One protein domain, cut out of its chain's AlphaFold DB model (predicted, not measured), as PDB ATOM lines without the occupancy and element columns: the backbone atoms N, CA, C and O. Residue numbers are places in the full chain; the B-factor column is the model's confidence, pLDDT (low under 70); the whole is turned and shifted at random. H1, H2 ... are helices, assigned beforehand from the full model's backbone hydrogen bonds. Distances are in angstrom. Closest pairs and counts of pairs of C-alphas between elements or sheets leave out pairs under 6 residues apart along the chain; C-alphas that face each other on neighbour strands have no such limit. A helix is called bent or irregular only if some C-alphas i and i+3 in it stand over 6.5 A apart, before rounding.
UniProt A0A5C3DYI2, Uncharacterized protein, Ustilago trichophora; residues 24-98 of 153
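Overview. This is residues 24 to 98 of the 153 residues of an uncharacterized protein of Ustilago trichophora (UniProt A0A5C3DYI2). A helical hairpin of H1 and the first arm of H2 has H3 crossing that first arm nearly at a right angle, and the second arm of H2, turned sharply away from the first, packs on H3 as well. A long loop, residues 64 to 78, swings out to one end of the domain before the chain folds back into H3. The printed part has 75 residues with three named helices, H1, H2 and H3 in that order, and no named strand; the class is all helix, with packing that is mostly crossed. The whole is compact, with a radius of gyration of the C-alphas of 12.3 A, yet elongated in outline, with spans of 37 by 24 by 17 A.

Arrangement. From the first printed residue, H1, residues 24 to 39, runs to a tight link of 3 residues. After it comes H2, residues 43 to 63, which by its hydrogen bonds was assigned as one helix but is bent: C-alphas 53 and 56 are 7.4 A apart. Its arms are H2a, residues 43 to 53, and H2b, residues 56 to 63, with residues 54 and 55 in neither. H1 and H2a touch at a shallow tilt of 30 degrees and run opposite ways, a helical hairpin; the closest C-alphas are those of Thr 39 and Leu 46, 5.3 A apart, and H1 touches H2a with residues 35 to 39 alone. The lines of H2a and H2b are about perpendicular, at 86 degrees, and the two arms are near each other, with 5 pairs of C-alphas within 10 A. H1 and H2b are apart. A long link of 15 residues then joins H2 to H3, residues 79 to 93, which touches H1, H2a and H2b. H3 and H2a touch with 11 pairs of C-alphas within 8 A, about perpendicular at 81 degrees; the closest are those of Arg 47 and Ala 88, 5.2 A apart. H3 touches H2b with its residues 85 to 89 alone, about perpendicular at 74 degrees, the closest C-alphas being those of His 59 and Thr 85, 6.1 A apart. H3 touches H1 at a steep tilt of 57 degrees, running the same way; H3 touches H1 with residues 81 to 84 alone, H1 touches H3 with residues 32 to 36 alone, and the closest C-alphas are those of Ile 32 and Val 81, 7.6 A apart. In H1, H2b and H3 every pair of O i and N i+4 is within hydrogen-bond range; in H2a it is 4 of 7.

Along the chain. H1 begins at C-alpha 24, (24.671, -18.258, -18.271), and its first and last C-alphas are 23.0 A apart. H2a measures 14.7 A from C-alpha 43 to C-alpha 53, and H2b 10.7 A from C-alpha 56, at (39.116, -13.421, -29.446), to C-alpha 63. H3 measures 21.4 A from Met 79 to Asp 93 and ends at C-alpha 93, (46.185, -7.700, -37.167).

Size, cuts and confidence. The two C-alphas farthest apart are those of Pro 73 and Ile 98, 37.4 A. Ser 24 and Ile 98, the first and last printed residues, have their C-alphas 33.7 A apart. The C-alphas of residues 64 to 78, a stretch with no named element, lie 9 to 21 A from the mean of the C-alphas. The printed part has no cut, and it comes from a full chain of 153 residues. The mean pLDDT of the printed part is 90.6, and one printed residue, Asn 74 in the long link, is under 70.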
ATOM      1  N   SER A  24      23.310 -18.054 -17.757       90.69
ATOM      2  CA  SER A  24      24.671 -18.258 -18.271       90.69
ATOM      3  C   SER A  24      25.099 -17.187 -19.277       90.69
ATOM      4  O   SER A  24      26.235 -16.707 -19.214       90.69
ATOM      5  N   PHE A  25      24.199 -16.781 -20.178       91.06
ATOM      6  CA  PHE A  25      24.456 -15.696 -21.116       91.06
ATOM      7  C   PHE A  25      24.623 -14.369 -20.377       91.06
ATOM      8  O   PHE A  25      25.586 -13.655 -20.632       91.06
ATOM      9  N   LEU A  26      23.739 -14.068 -19.422       92.12
ATOM     10  CA  LEU A  26      23.809 -12.829 -18.643       92.12
ATOM     11  C   LEU A  26      25.107 -12.731 -17.829       92.12
ATOM     12  O   LEU A  26      25.769 -11.699 -17.886       92.12
ATOM     13  N   ASN A  27      25.528 -13.814 -17.174       94.00
ATOM     14  CA  ASN A  27      26.799 -13.862 -16.441       94.00
ATOM     15  C   ASN A  27      28.007 -13.694 -17.374       94.00
ATOM     16  O   ASN A  27      28.974 -13.010 -17.043       94.00
ATOM     17  N   THR A  28      27.953 -14.302 -18.563       92.19
ATOM     18  CA  THR A  28      29.005 -14.136 -19.573       92.19
ATOM     19  C   THR A  28      29.061 -12.688 -20.054       92.19
ATOM     20  O   THR A  28      30.142 -12.113 -20.155       92.19
ATOM     21  N   LEU A  29      27.903 -12.079 -20.308       93.12
ATOM     22  CA  LEU A  29      27.804 -10.701 -20.761       93.12
ATOM     23  C   LEU A  29      28.286  -9.705 -19.703       93.12
ATOM     24  O   LEU A  29      28.952  -8.731 -20.050       93.12
ATOM     25  N   ASP A  30      27.988  -9.954 -18.432       94.81
ATOM     26  CA  ASP A  30      28.480  -9.136 -17.326       94.81
ATOM     27  C   ASP A  30      30.009  -9.182 -17.245       94.81
ATOM     28  O   ASP A  30      30.666  -8.144 -17.295       94.81
ATOM     29  N   ARG A  31      30.595 -10.384 -17.316       94.12
ATOM     30  CA  ARG A  31      32.052 -10.555 -17.377       94.12
ATOM     31  C   ARG A  31      32.681  -9.808 -18.558       94.12
ATOM     32  O   ARG A  31      33.734  -9.191 -18.394       94.12
ATOM     33  N   ILE A  32      32.058  -9.856 -19.738       94.31
ATOM     34  CA  ILE A  32      32.517  -9.098 -20.914       94.31
ATOM     35  C   ILE A  32      32.513  -7.600 -20.609       94.31
ATOM     36  O   ILE A  32      33.503  -6.918 -20.866       94.31
ATOM     37  N   ARG A  33      31.422  -7.087 -20.033       94.69
ATOM     38  CA  ARG A  33      31.292  -5.668 -19.683       94.69
ATOM     39  C   ARG A  33      32.332  -5.237 -18.659       94.69
ATOM     40  O   ARG A  33      32.908  -4.173 -18.836       94.69
ATOM     41  N   THR A  34      32.618  -6.054 -17.646       95.56
ATOM     42  CA  THR A  34      33.663  -5.758 -16.656       95.56
ATOM     43  C   THR A  34      35.037  -5.622 -17.308       95.56
ATOM     44  O   THR A  34      35.763  -4.675 -17.017       95.56
ATOM     45  N   VAL A  35      35.396  -6.550 -18.204       94.69
ATOM     46  CA  VAL A  35      36.685  -6.498 -18.913       94.69
ATOM     47  C   VAL A  35      36.753  -5.262 -19.808       94.69
ATOM     48  O   VAL A  35      37.721  -4.515 -19.727       94.69
ATOM     49  N   LEU A  36      35.706  -5.000 -20.595       93.75
ATOM     50  CA  LEU A  36      35.659  -3.834 -21.478       93.75
ATOM     51  C   LEU A  36      35.683  -2.510 -20.713       93.75
ATOM     52  O   LEU A  36      36.315  -1.568 -21.166       93.75
ATOM     53  N   ALA A  37      35.021  -2.423 -19.559       93.31
ATOM     54  CA  ALA A  37      35.054  -1.223 -18.728       93.31
ATOM     55  C   ALA A  37      36.467  -0.940 -18.195       93.31
ATOM     56  O   ALA A  37      36.872   0.218 -18.139       93.31
ATOM     57  N   ARG A  38      37.232  -1.987 -17.854       92.69
ATOM     58  CA  ARG A  38      38.624  -1.854 -17.402       92.69
ATOM     59  C   ARG A  38      39.555  -1.366 -18.514       92.69
ATOM     60  O   ARG A  38      40.477  -0.611 -18.231       92.69
ATOM     61  N   THR A  39      39.310  -1.777 -19.756       92.50
ATOM     62  CA  THR A  39      40.180  -1.463 -20.901       92.50
ATOM     63  C   THR A  39      39.658  -0.328 -21.788       92.50
ATOM     64  O   THR A  39      40.286   0.005 -22.786       92.50
ATOM     65  N   ALA A  40      38.530   0.300 -21.437       83.94
ATOM     66  CA  ALA A  40      37.840   1.274 -22.287       83.94
ATOM     67  C   ALA A  40      38.693   2.495 -22.673       83.94
ATOM     68  O   ALA A  40      38.503   3.053 -23.752       83.94
ATOM     69  N   SER A  41      39.603   2.908 -21.791       85.69
ATOM     70  CA  SER A  41      40.422   4.113 -21.969       85.69
ATOM     71  C   SER A  41      41.760   3.855 -22.661       85.69
ATOM     72  O   SER A  41      42.464   4.814 -22.961       85.69
ATOM     73  N   ASP A  42      42.130   2.594 -22.888       90.56
ATOM     74  CA  ASP A  42      43.455   2.238 -23.387       90.56
ATOM     75  C   ASP A  42      43.371   1.141 -24.452       90.56
ATOM     76  O   ASP A  42      43.079  -0.027 -24.181       90.56
ATOM     77  N   GLU A  43      43.657   1.532 -25.693       90.75
ATOM     78  CA  GLU A  43      43.671   0.632 -26.847       90.75
ATOM     79  C   GLU A  43      44.754  -0.450 -26.728       90.75
ATOM     80  O   GLU A  43      44.566  -1.558 -27.236       90.75
ATOM     81  N   THR A  44      45.852  -0.181 -26.012       91.69
ATOM     82  CA  THR A  44      46.881  -1.194 -25.750       91.69
ATOM     83  C   THR A  44      46.349  -2.275 -24.817       91.69
ATOM     84  O   THR A  44      46.481  -3.453 -25.130       91.69
ATOM     85  N   LEU A  45      45.632  -1.910 -23.748       93.88
ATOM     86  CA  LEU A  45      44.985  -2.883 -22.859       93.88
ATOM     87  C   LEU A  45      43.845  -3.628 -23.560       93.88
ATOM     88  O   LEU A  45      43.628  -4.819 -23.319       93.88
ATOM     89  N   LEU A  46      43.125  -2.962 -24.466       93.00
ATOM     90  CA  LEU A  46      42.120  -3.620 -25.296       93.00
ATOM     91  C   LEU A  46      42.754  -4.736 -26.153       93.00
ATOM     92  O   LEU A  46      42.225  -5.852 -26.194       93.00
ATOM     93  N   ARG A  47      43.901  -4.455 -26.787       94.06
ATOM     94  CA  ARG A  47      44.661  -5.402 -27.619       94.06
ATOM     95  C   ARG A  47      45.375  -6.485 -26.804       94.06
ATOM     96  O   ARG A  47      45.350  -7.648 -27.193       94.06
ATOM     97  N   ASP A  48      46.012  -6.130 -25.696       94.25
ATOM     98  CA  ASP A  48      46.945  -7.021 -24.995       94.25
ATOM     99  C   ASP A  48      46.272  -7.813 -23.868       94.25
ATOM    100  O   ASP A  48      46.683  -8.932 -23.563       94.25
ATOM    101  N   GLU A  49      45.196  -7.283 -23.280       93.81
ATOM    102  CA  GLU A  49      44.511  -7.905 -22.143       93.81
ATOM    103  C   GLU A  49      43.115  -8.421 -22.517       93.81
ATOM    104  O   GLU A  49      42.813  -9.613 -22.361       93.81
ATOM    105  N   ALA A  50      42.239  -7.551 -23.029       93.62
ATOM    106  CA  ALA A  50      40.852  -7.926 -23.320       93.62
ATOM    107  C   ALA A  50      40.753  -8.922 -24.487       93.62
ATOM    108  O   ALA A  50      39.950  -9.864 -24.443       93.62
ATOM    109  N   TRP A  51      41.596  -8.759 -25.510       95.50
ATOM    110  CA  TRP A  51      41.609  -9.637 -26.675       95.50
ATOM    111  C   TRP A  51      41.883 -11.112 -26.351       95.50
ATOM    112  O   TRP A  51      40.986 -11.932 -26.591       95.50
ATOM    113  N   PRO A  52      43.048 -11.499 -25.789       95.56
ATOM    114  CA  PRO A  52      43.332 -12.907 -25.523       95.56
ATOM    115  C   PRO A  52      42.417 -13.496 -24.442       95.56
ATOM    116  O   PRO A  52      42.139 -14.697 -24.464       95.56
ATOM    117  N   SER A  53      41.928 -12.672 -23.508       93.19
ATOM    118  CA  SER A  53      41.132 -13.149 -22.376       93.19
ATOM    119  C   SER A  53      39.688 -13.497 -22.746       93.19
ATOM    120  O   SER A  53      39.176 -14.521 -22.277       93.19
ATOM    121  N   ILE A  54      39.019 -12.677 -23.569       93.50
ATOM    122  CA  ILE A  54      37.596 -12.874 -23.876       93.50
ATOM    123  C   ILE A  54      37.195 -12.515 -25.311       93.50
ATOM    124  O   ILE A  54      36.421 -13.267 -25.910       93.50
ATOM    125  N   LEU A  55      37.725 -11.434 -25.896       94.25
ATOM    126  CA  LEU A  55      37.210 -10.923 -27.175       94.25
ATOM    127  C   LEU A  55      37.573 -11.816 -28.366       94.25
ATOM    128  O   LEU A  55      36.744 -11.979 -29.253       94.25
ATOM    129  N   LYS A  56      38.727 -12.500 -28.360       95.06
ATOM    130  CA  LYS A  56      39.116 -13.421 -29.446       95.06
ATOM    131  C   LYS A  56      38.083 -14.529 -29.685       95.06
ATOM    132  O   LYS A  56      37.829 -14.918 -30.822       95.06
ATOM    133  N   ARG A  57      37.463 -15.042 -28.613       92.50
ATOM    134  CA  ARG A  57      36.415 -16.075 -28.721       92.50
ATOM    135  C   ARG A  57      35.129 -15.505 -29.306       92.50
ATOM    136  O   ARG A  57      34.461 -16.184 -30.076       92.50
ATOM    137  N   ILE A  58      34.799 -14.267 -28.938       92.44
ATOM    138  CA  ILE A  58      33.634 -13.554 -29.464       92.44
ATOM    139  C   ILE A  58      33.843 -13.249 -30.945       92.44
ATOM    140  O   ILE A  58      32.944 -13.514 -31.729       92.44
ATOM    141  N   HIS A  59      35.030 -12.781 -31.332       94.06
ATOM    142  CA  HIS A  59      35.385 -12.531 -32.727       94.06
ATOM    143  C   HIS A  59      35.180 -13.782 -33.580       94.06
ATOM    144  O   HIS A  59      34.410 -13.756 -34.532       94.06
ATOM    145  N   GLY A  60      35.759 -14.913 -33.162       92.31
ATOM    146  CA  GLY A  60      35.575 -16.174 -33.877       92.31
ATOM    147  C   GLY A  60      34.112 -16.622 -33.948       92.31
ATOM    148  O   GLY A  60      33.713 -17.224 -34.935       92.31
ATOM    149  N   ALA A  61      33.291 -16.316 -32.938       89.81
ATOM    150  CA  ALA A  61      31.857 -16.595 -32.989       89.81
ATOM    151  C   ALA A  61      31.121 -15.680 -33.985       89.81
ATOM    152  O   ALA A  61      30.268 -16.167 -34.727       89.81
ATOM    153  N   LEU A  62      31.465 -14.388 -34.030       90.94
ATOM    154  CA  LEU A  62      30.903 -13.420 -34.977       90.94
ATOM    155  C   LEU A  62      31.204 -13.819 -36.428       90.94
ATOM    156  O   LEU A  62      30.295 -13.784 -37.256       90.94
ATOM    157  N   ASP A  63      32.417 -14.305 -36.704       90.88
ATOM    158  CA  ASP A  63      32.832 -14.759 -38.040       90.88
ATOM    159  C   ASP A  63      31.997 -15.939 -38.567       90.88
ATOM    160  O   ASP A  63      31.889 -16.145 -39.774       90.88
ATOM    161  N   THR A  64      31.363 -16.723 -37.685       90.25
ATOM    162  CA  THR A  64      30.512 -17.846 -38.120       90.25
ATOM    163  C   THR A  64      29.150 -17.416 -38.661       90.25
ATOM    164  O   THR A  64      28.464 -18.238 -39.270       90.25
ATOM    165  N   GLY A  65      28.707 -16.187 -38.370       83.94
ATOM    166  CA  GLY A  65      27.358 -15.706 -38.689       83.94
ATOM    167  C   GLY A  65      26.219 -16.444 -37.967       83.94
ATOM    168  O   GLY A  65      25.050 -16.238 -38.293       83.94
ATOM    169  N   LYS A  66      26.522 -17.322 -37.000       84.88
ATOM    170  CA  LYS A  66      25.509 -18.123 -36.301       84.88
ATOM    171  C   LYS A  66      24.797 -17.315 -35.208       84.88
ATOM    172  O   LYS A  66      25.432 -16.503 -34.532       84.88
ATOM    173  N   PRO A  67      23.499 -17.579 -34.961       82.38
ATOM    174  CA  PRO A  67      22.788 -17.009 -33.823       82.38
ATOM    175  C   PRO A  67      23.451 -17.368 -32.490       82.38
ATOM    176  O   PRO A  67      23.977 -18.468 -32.309       82.38
ATOM    177  N   ILE A  68      23.384 -16.446 -31.532       84.00
ATOM    178  CA  ILE A  68      24.042 -16.596 -30.234       84.00
ATOM    179  C   ILE A  68      23.136 -17.360 -29.274       84.00
ATOM    180  O   ILE A  68      22.072 -16.884 -28.872       84.00
ATOM    181  N   THR A  69      23.585 -18.545 -28.872       84.44
ATOM    182  CA  THR A  69      22.861 -19.402 -27.932       84.44
ATOM    183  C   THR A  69      22.669 -18.707 -26.583       84.44
ATOM    184  O   THR A  69      23.605 -18.152 -26.012       84.44
ATOM    185  N   GLY A  70      21.450 -18.768 -26.046       85.00
ATOM    186  CA  GLY A  70      21.131 -18.259 -24.711       85.00
ATOM    187  C   GLY A  70      20.821 -16.762 -24.627       85.00
ATOM    188  O   GLY A  70      20.410 -16.309 -23.566       85.00
ATOM    189  N   ALA A  71      20.930 -15.992 -25.716       85.12
ATOM    190  CA  ALA A  71      20.529 -14.578 -25.722       85.12
ATOM    191  C   ALA A  71      18.997 -14.375 -25.664       85.12
ATOM    192  O   ALA A  71      18.527 -13.308 -25.267       85.12
ATOM    193  N   GLY A  72      18.225 -15.409 -26.014       81.44
ATOM    194  CA  GLY A  72      16.771 -15.357 -26.188       81.44
ATOM    195  C   GLY A  72      16.362 -15.061 -27.641       81.44
ATOM    196  O   GLY A  72      17.210 -14.715 -28.467       81.44
ATOM    197  N   PRO A  73      15.073 -15.212 -27.987       75.12
ATOM    198  CA  PRO A  73      14.574 -14.959 -29.334       75.12
ATOM    199  C   PRO A  73      14.767 -13.486 -29.724       75.12
ATOM    200  O   PRO A  73      14.505 -12.585 -28.927       75.12
ATOM    201  N   ASN A  74      15.227 -13.246 -30.957       67.12
ATOM    202  CA  ASN A  74      15.500 -11.913 -31.518       67.12
ATOM    203  C   ASN A  74      16.490 -11.053 -30.702       67.12
ATOM    204  O   ASN A  74      16.473  -9.826 -30.793       67.12
ATOM    205  N   ARG A  75      17.357 -11.677 -29.894       75.81
ATOM    206  CA  ARG A  75      18.405 -10.993 -29.127       75.81
ATOM    207  C   ARG A  75      19.784 -11.507 -29.531       75.81
ATOM    208  O   ARG A  75      19.947 -12.657 -29.920       75.81
ATOM    209  N   GLY A  76      20.780 -10.635 -29.422       85.94
ATOM    210  CA  GLY A  76      22.173 -10.938 -29.736       85.94
ATOM    211  C   GLY A  76      23.128 -10.273 -28.754       85.94
ATOM    212  O   GLY A  76      22.733  -9.848 -27.664       85.94
ATOM    213  N   LEU A  77      24.398 -10.173 -29.146       90.25
ATOM    214  CA  LEU A  77      25.368  -9.397 -28.385       90.25
ATOM    215  C   LEU A  77      25.028  -7.905 -28.465       90.25
ATOM    216  O   LEU A  77      24.660  -7.416 -29.534       90.25
ATOM    217  N   PRO A  78      25.178  -7.158 -27.361       90.94
ATOM    218  CA  PRO A  78      25.095  -5.707 -27.401       90.94
ATOM    219  C   PRO A  78      26.086  -5.112 -28.406       90.94
ATOM    220  O   PRO A  78      27.241  -5.534 -28.472       90.94
ATOM    221  N   MET A  79      25.646  -4.096 -29.152       92.50
ATOM    222  CA  MET A  79      26.437  -3.488 -30.230       92.50
ATOM    223  C   MET A  79      27.810  -2.992 -29.755       92.50
ATOM    224  O   MET A  79      28.808  -3.167 -30.443       92.50
ATOM    225  N   ASN A  80      27.896  -2.432 -28.546       92.19
ATOM    226  CA  ASN A  80      29.166  -1.970 -27.988       92.19
ATOM    227  C   ASN A  80      30.187  -3.107 -27.804       92.19
ATOM    228  O   ASN A  80      31.376  -2.887 -28.005       92.19
ATOM    229  N   VAL A  81      29.743  -4.321 -27.460       93.88
ATOM    230  CA  VAL A  81      30.622  -5.496 -27.358       93.88
ATOM    231  C   VAL A  81      31.157  -5.876 -28.734       93.88
ATOM    232  O   VAL A  81      32.343  -6.169 -28.868       93.88
ATOM    233  N   VAL A  82      30.298  -5.842 -29.755       94.06
ATOM    234  CA  VAL A  82      30.677  -6.150 -31.141       94.06
ATOM    235  C   VAL A  82      31.721  -5.152 -31.638       94.06
ATOM    236  O   VAL A  82      32.793  -5.564 -32.069       94.06
ATOM    237  N   VAL A  83      31.458  -3.850 -31.492       93.69
ATOM    238  CA  VAL A  83      32.386  -2.786 -31.912       93.69
ATOM    239  C   VAL A  83      33.744  -2.928 -31.225       93.69
ATOM    240  O   VAL A  83      34.768  -2.886 -31.898       93.69
ATOM    241  N   GLN A  84      33.774  -3.154 -29.908       94.31
ATOM    242  CA  GLN A  84      35.037  -3.316 -29.180       94.31
ATOM    243  C   GLN A  84      35.782  -4.598 -29.570       94.31
ATOM    244  O   GLN A  84      37.008  -4.607 -29.621       94.31
ATOM    245  N   THR A  85      35.053  -5.671 -29.888       95.12
ATOM    246  CA  THR A  85      35.647  -6.915 -30.393       95.12
ATOM    247  C   THR A  85      36.317  -6.694 -31.748       95.12
ATOM    248  O   THR A  85      37.459  -7.104 -31.928       95.12
ATOM    249  N   LEU A  86      35.639  -6.017 -32.681       94.81
ATOM    250  CA  LEU A  86      36.188  -5.704 -34.004       94.81
ATOM    251  C   LEU A  86      37.388  -4.760 -33.906       94.81
ATOM    252  O   LEU A  86      38.435  -5.040 -34.479       94.81
ATOM    253  N   LYS A  87      37.266  -3.697 -33.103       93.69
ATOM    254  CA  LYS A  87      38.353  -2.748 -32.848       93.69
ATOM    255  C   LYS A  87      39.600  -3.454 -32.309       93.69
ATOM    256  O   LYS A  87      40.694  -3.244 -32.821       93.69
ATOM    257  N   ALA A  88      39.433  -4.329 -31.317       94.00
ATOM    258  CA  ALA A  88      40.528  -5.136 -30.792       94.00
ATOM    259  C   ALA A  88      41.161  -6.025 -31.877       94.00
ATOM    260  O   ALA A  88      42.382  -6.104 -31.951       94.00
ATOM    261  N   GLY A  89      40.347  -6.643 -32.741       93.88
ATOM    262  CA  GLY A  89      40.823  -7.441 -33.875       93.88
ATOM    263  C   GLY A  89      41.709  -6.641 -34.832       93.88
ATOM    264  O   GLY A  89      42.824  -7.070 -35.121       93.88
ATOM    265  N   TRP A  90      41.272  -5.442 -35.224       93.31
ATOM    266  CA  TRP A  90      42.042  -4.567 -36.114       93.31
ATOM    267  C   TRP A  90      43.352  -4.061 -35.499       93.31
ATOM    268  O   TRP A  90      44.351  -3.845 -36.184       93.31
ATOM    269  N   HIS A  91      43.381  -3.878 -34.181       93.00
ATOM    270  CA  HIS A  91      44.624  -3.560 -33.485       93.00
ATOM    271  C   HIS A  91      45.602  -4.741 -33.452       93.00
ATOM    272  O   HIS A  91      46.816  -4.537 -33.423       93.00
ATOM    273  N   VAL A  92      45.090  -5.975 -33.419       92.94
ATOM    274  CA  VAL A  92      45.901  -7.200 -33.366       92.94
ATOM    275  C   VAL A  92      46.487  -7.550 -34.728       92.94
ATOM    276  O   VAL A  92      47.646  -7.951 -34.796       92.94
ATOM    277  N   ASP A  93      45.713  -7.415 -35.805       90.62
ATOM    278  CA  ASP A  93      46.185  -7.700 -37.167       90.62
ATOM    279  C   ASP A  93      46.993  -6.541 -37.788       90.62
ATOM    280  O   ASP A  93      47.598  -6.701 -38.848       90.62
ATOM    281  N   GLY A  94      47.041  -5.390 -37.108       85.94
ATOM    282  CA  GLY A  94      47.779  -4.205 -37.535       85.94
ATOM    283  C   GLY A  94      47.076  -3.391 -38.621       85.94
ATOM    284  O   GLY A  94      47.674  -2.455 -39.152       85.94
ATOM    285  N   THR A  95      45.822  -3.713 -38.952       88.25
ATOM    286  CA  THR A  95      44.999  -2.913 -39.868       88.25
ATOM    287  C   THR A  95      44.558  -1.591 -39.247       88.25
ATOM    288  O   THR A  95      44.270  -0.649 -39.986       88.25
ATOM    289  N   TRP A  96      44.559  -1.491 -37.912       88.19
ATOM    290  CA  TRP A  96      44.312  -0.249 -37.188       88.19
ATOM    291  C   TRP A  96      45.429   0.064 -36.175       88.19
ATOM    292  O   TRP A  96      45.514  -0.580 -35.122       88.19
ATOM    293  N   PRO A  97      46.287   1.065 -36.447       87.56
ATOM    294  CA  PRO A  97      47.420   1.390 -35.583       87.56
ATOM    295  C   PRO A  97      46.981   1.977 -34.232       87.56
ATOM    296  O   PRO A  97      45.943   2.629 -34.129       87.56
ATOM    297  N   ILE A  98      47.798   1.759 -33.197       88.44
ATOM    298  CA  ILE A  98      47.598   2.308 -31.848       88.44
ATOM    299  C   ILE A  98      48.556   3.482 -31.622       88.44
ATOM    300  O   ILE A  98      49.741   3.400 -31.953       88.44
TER     301      ILE A  98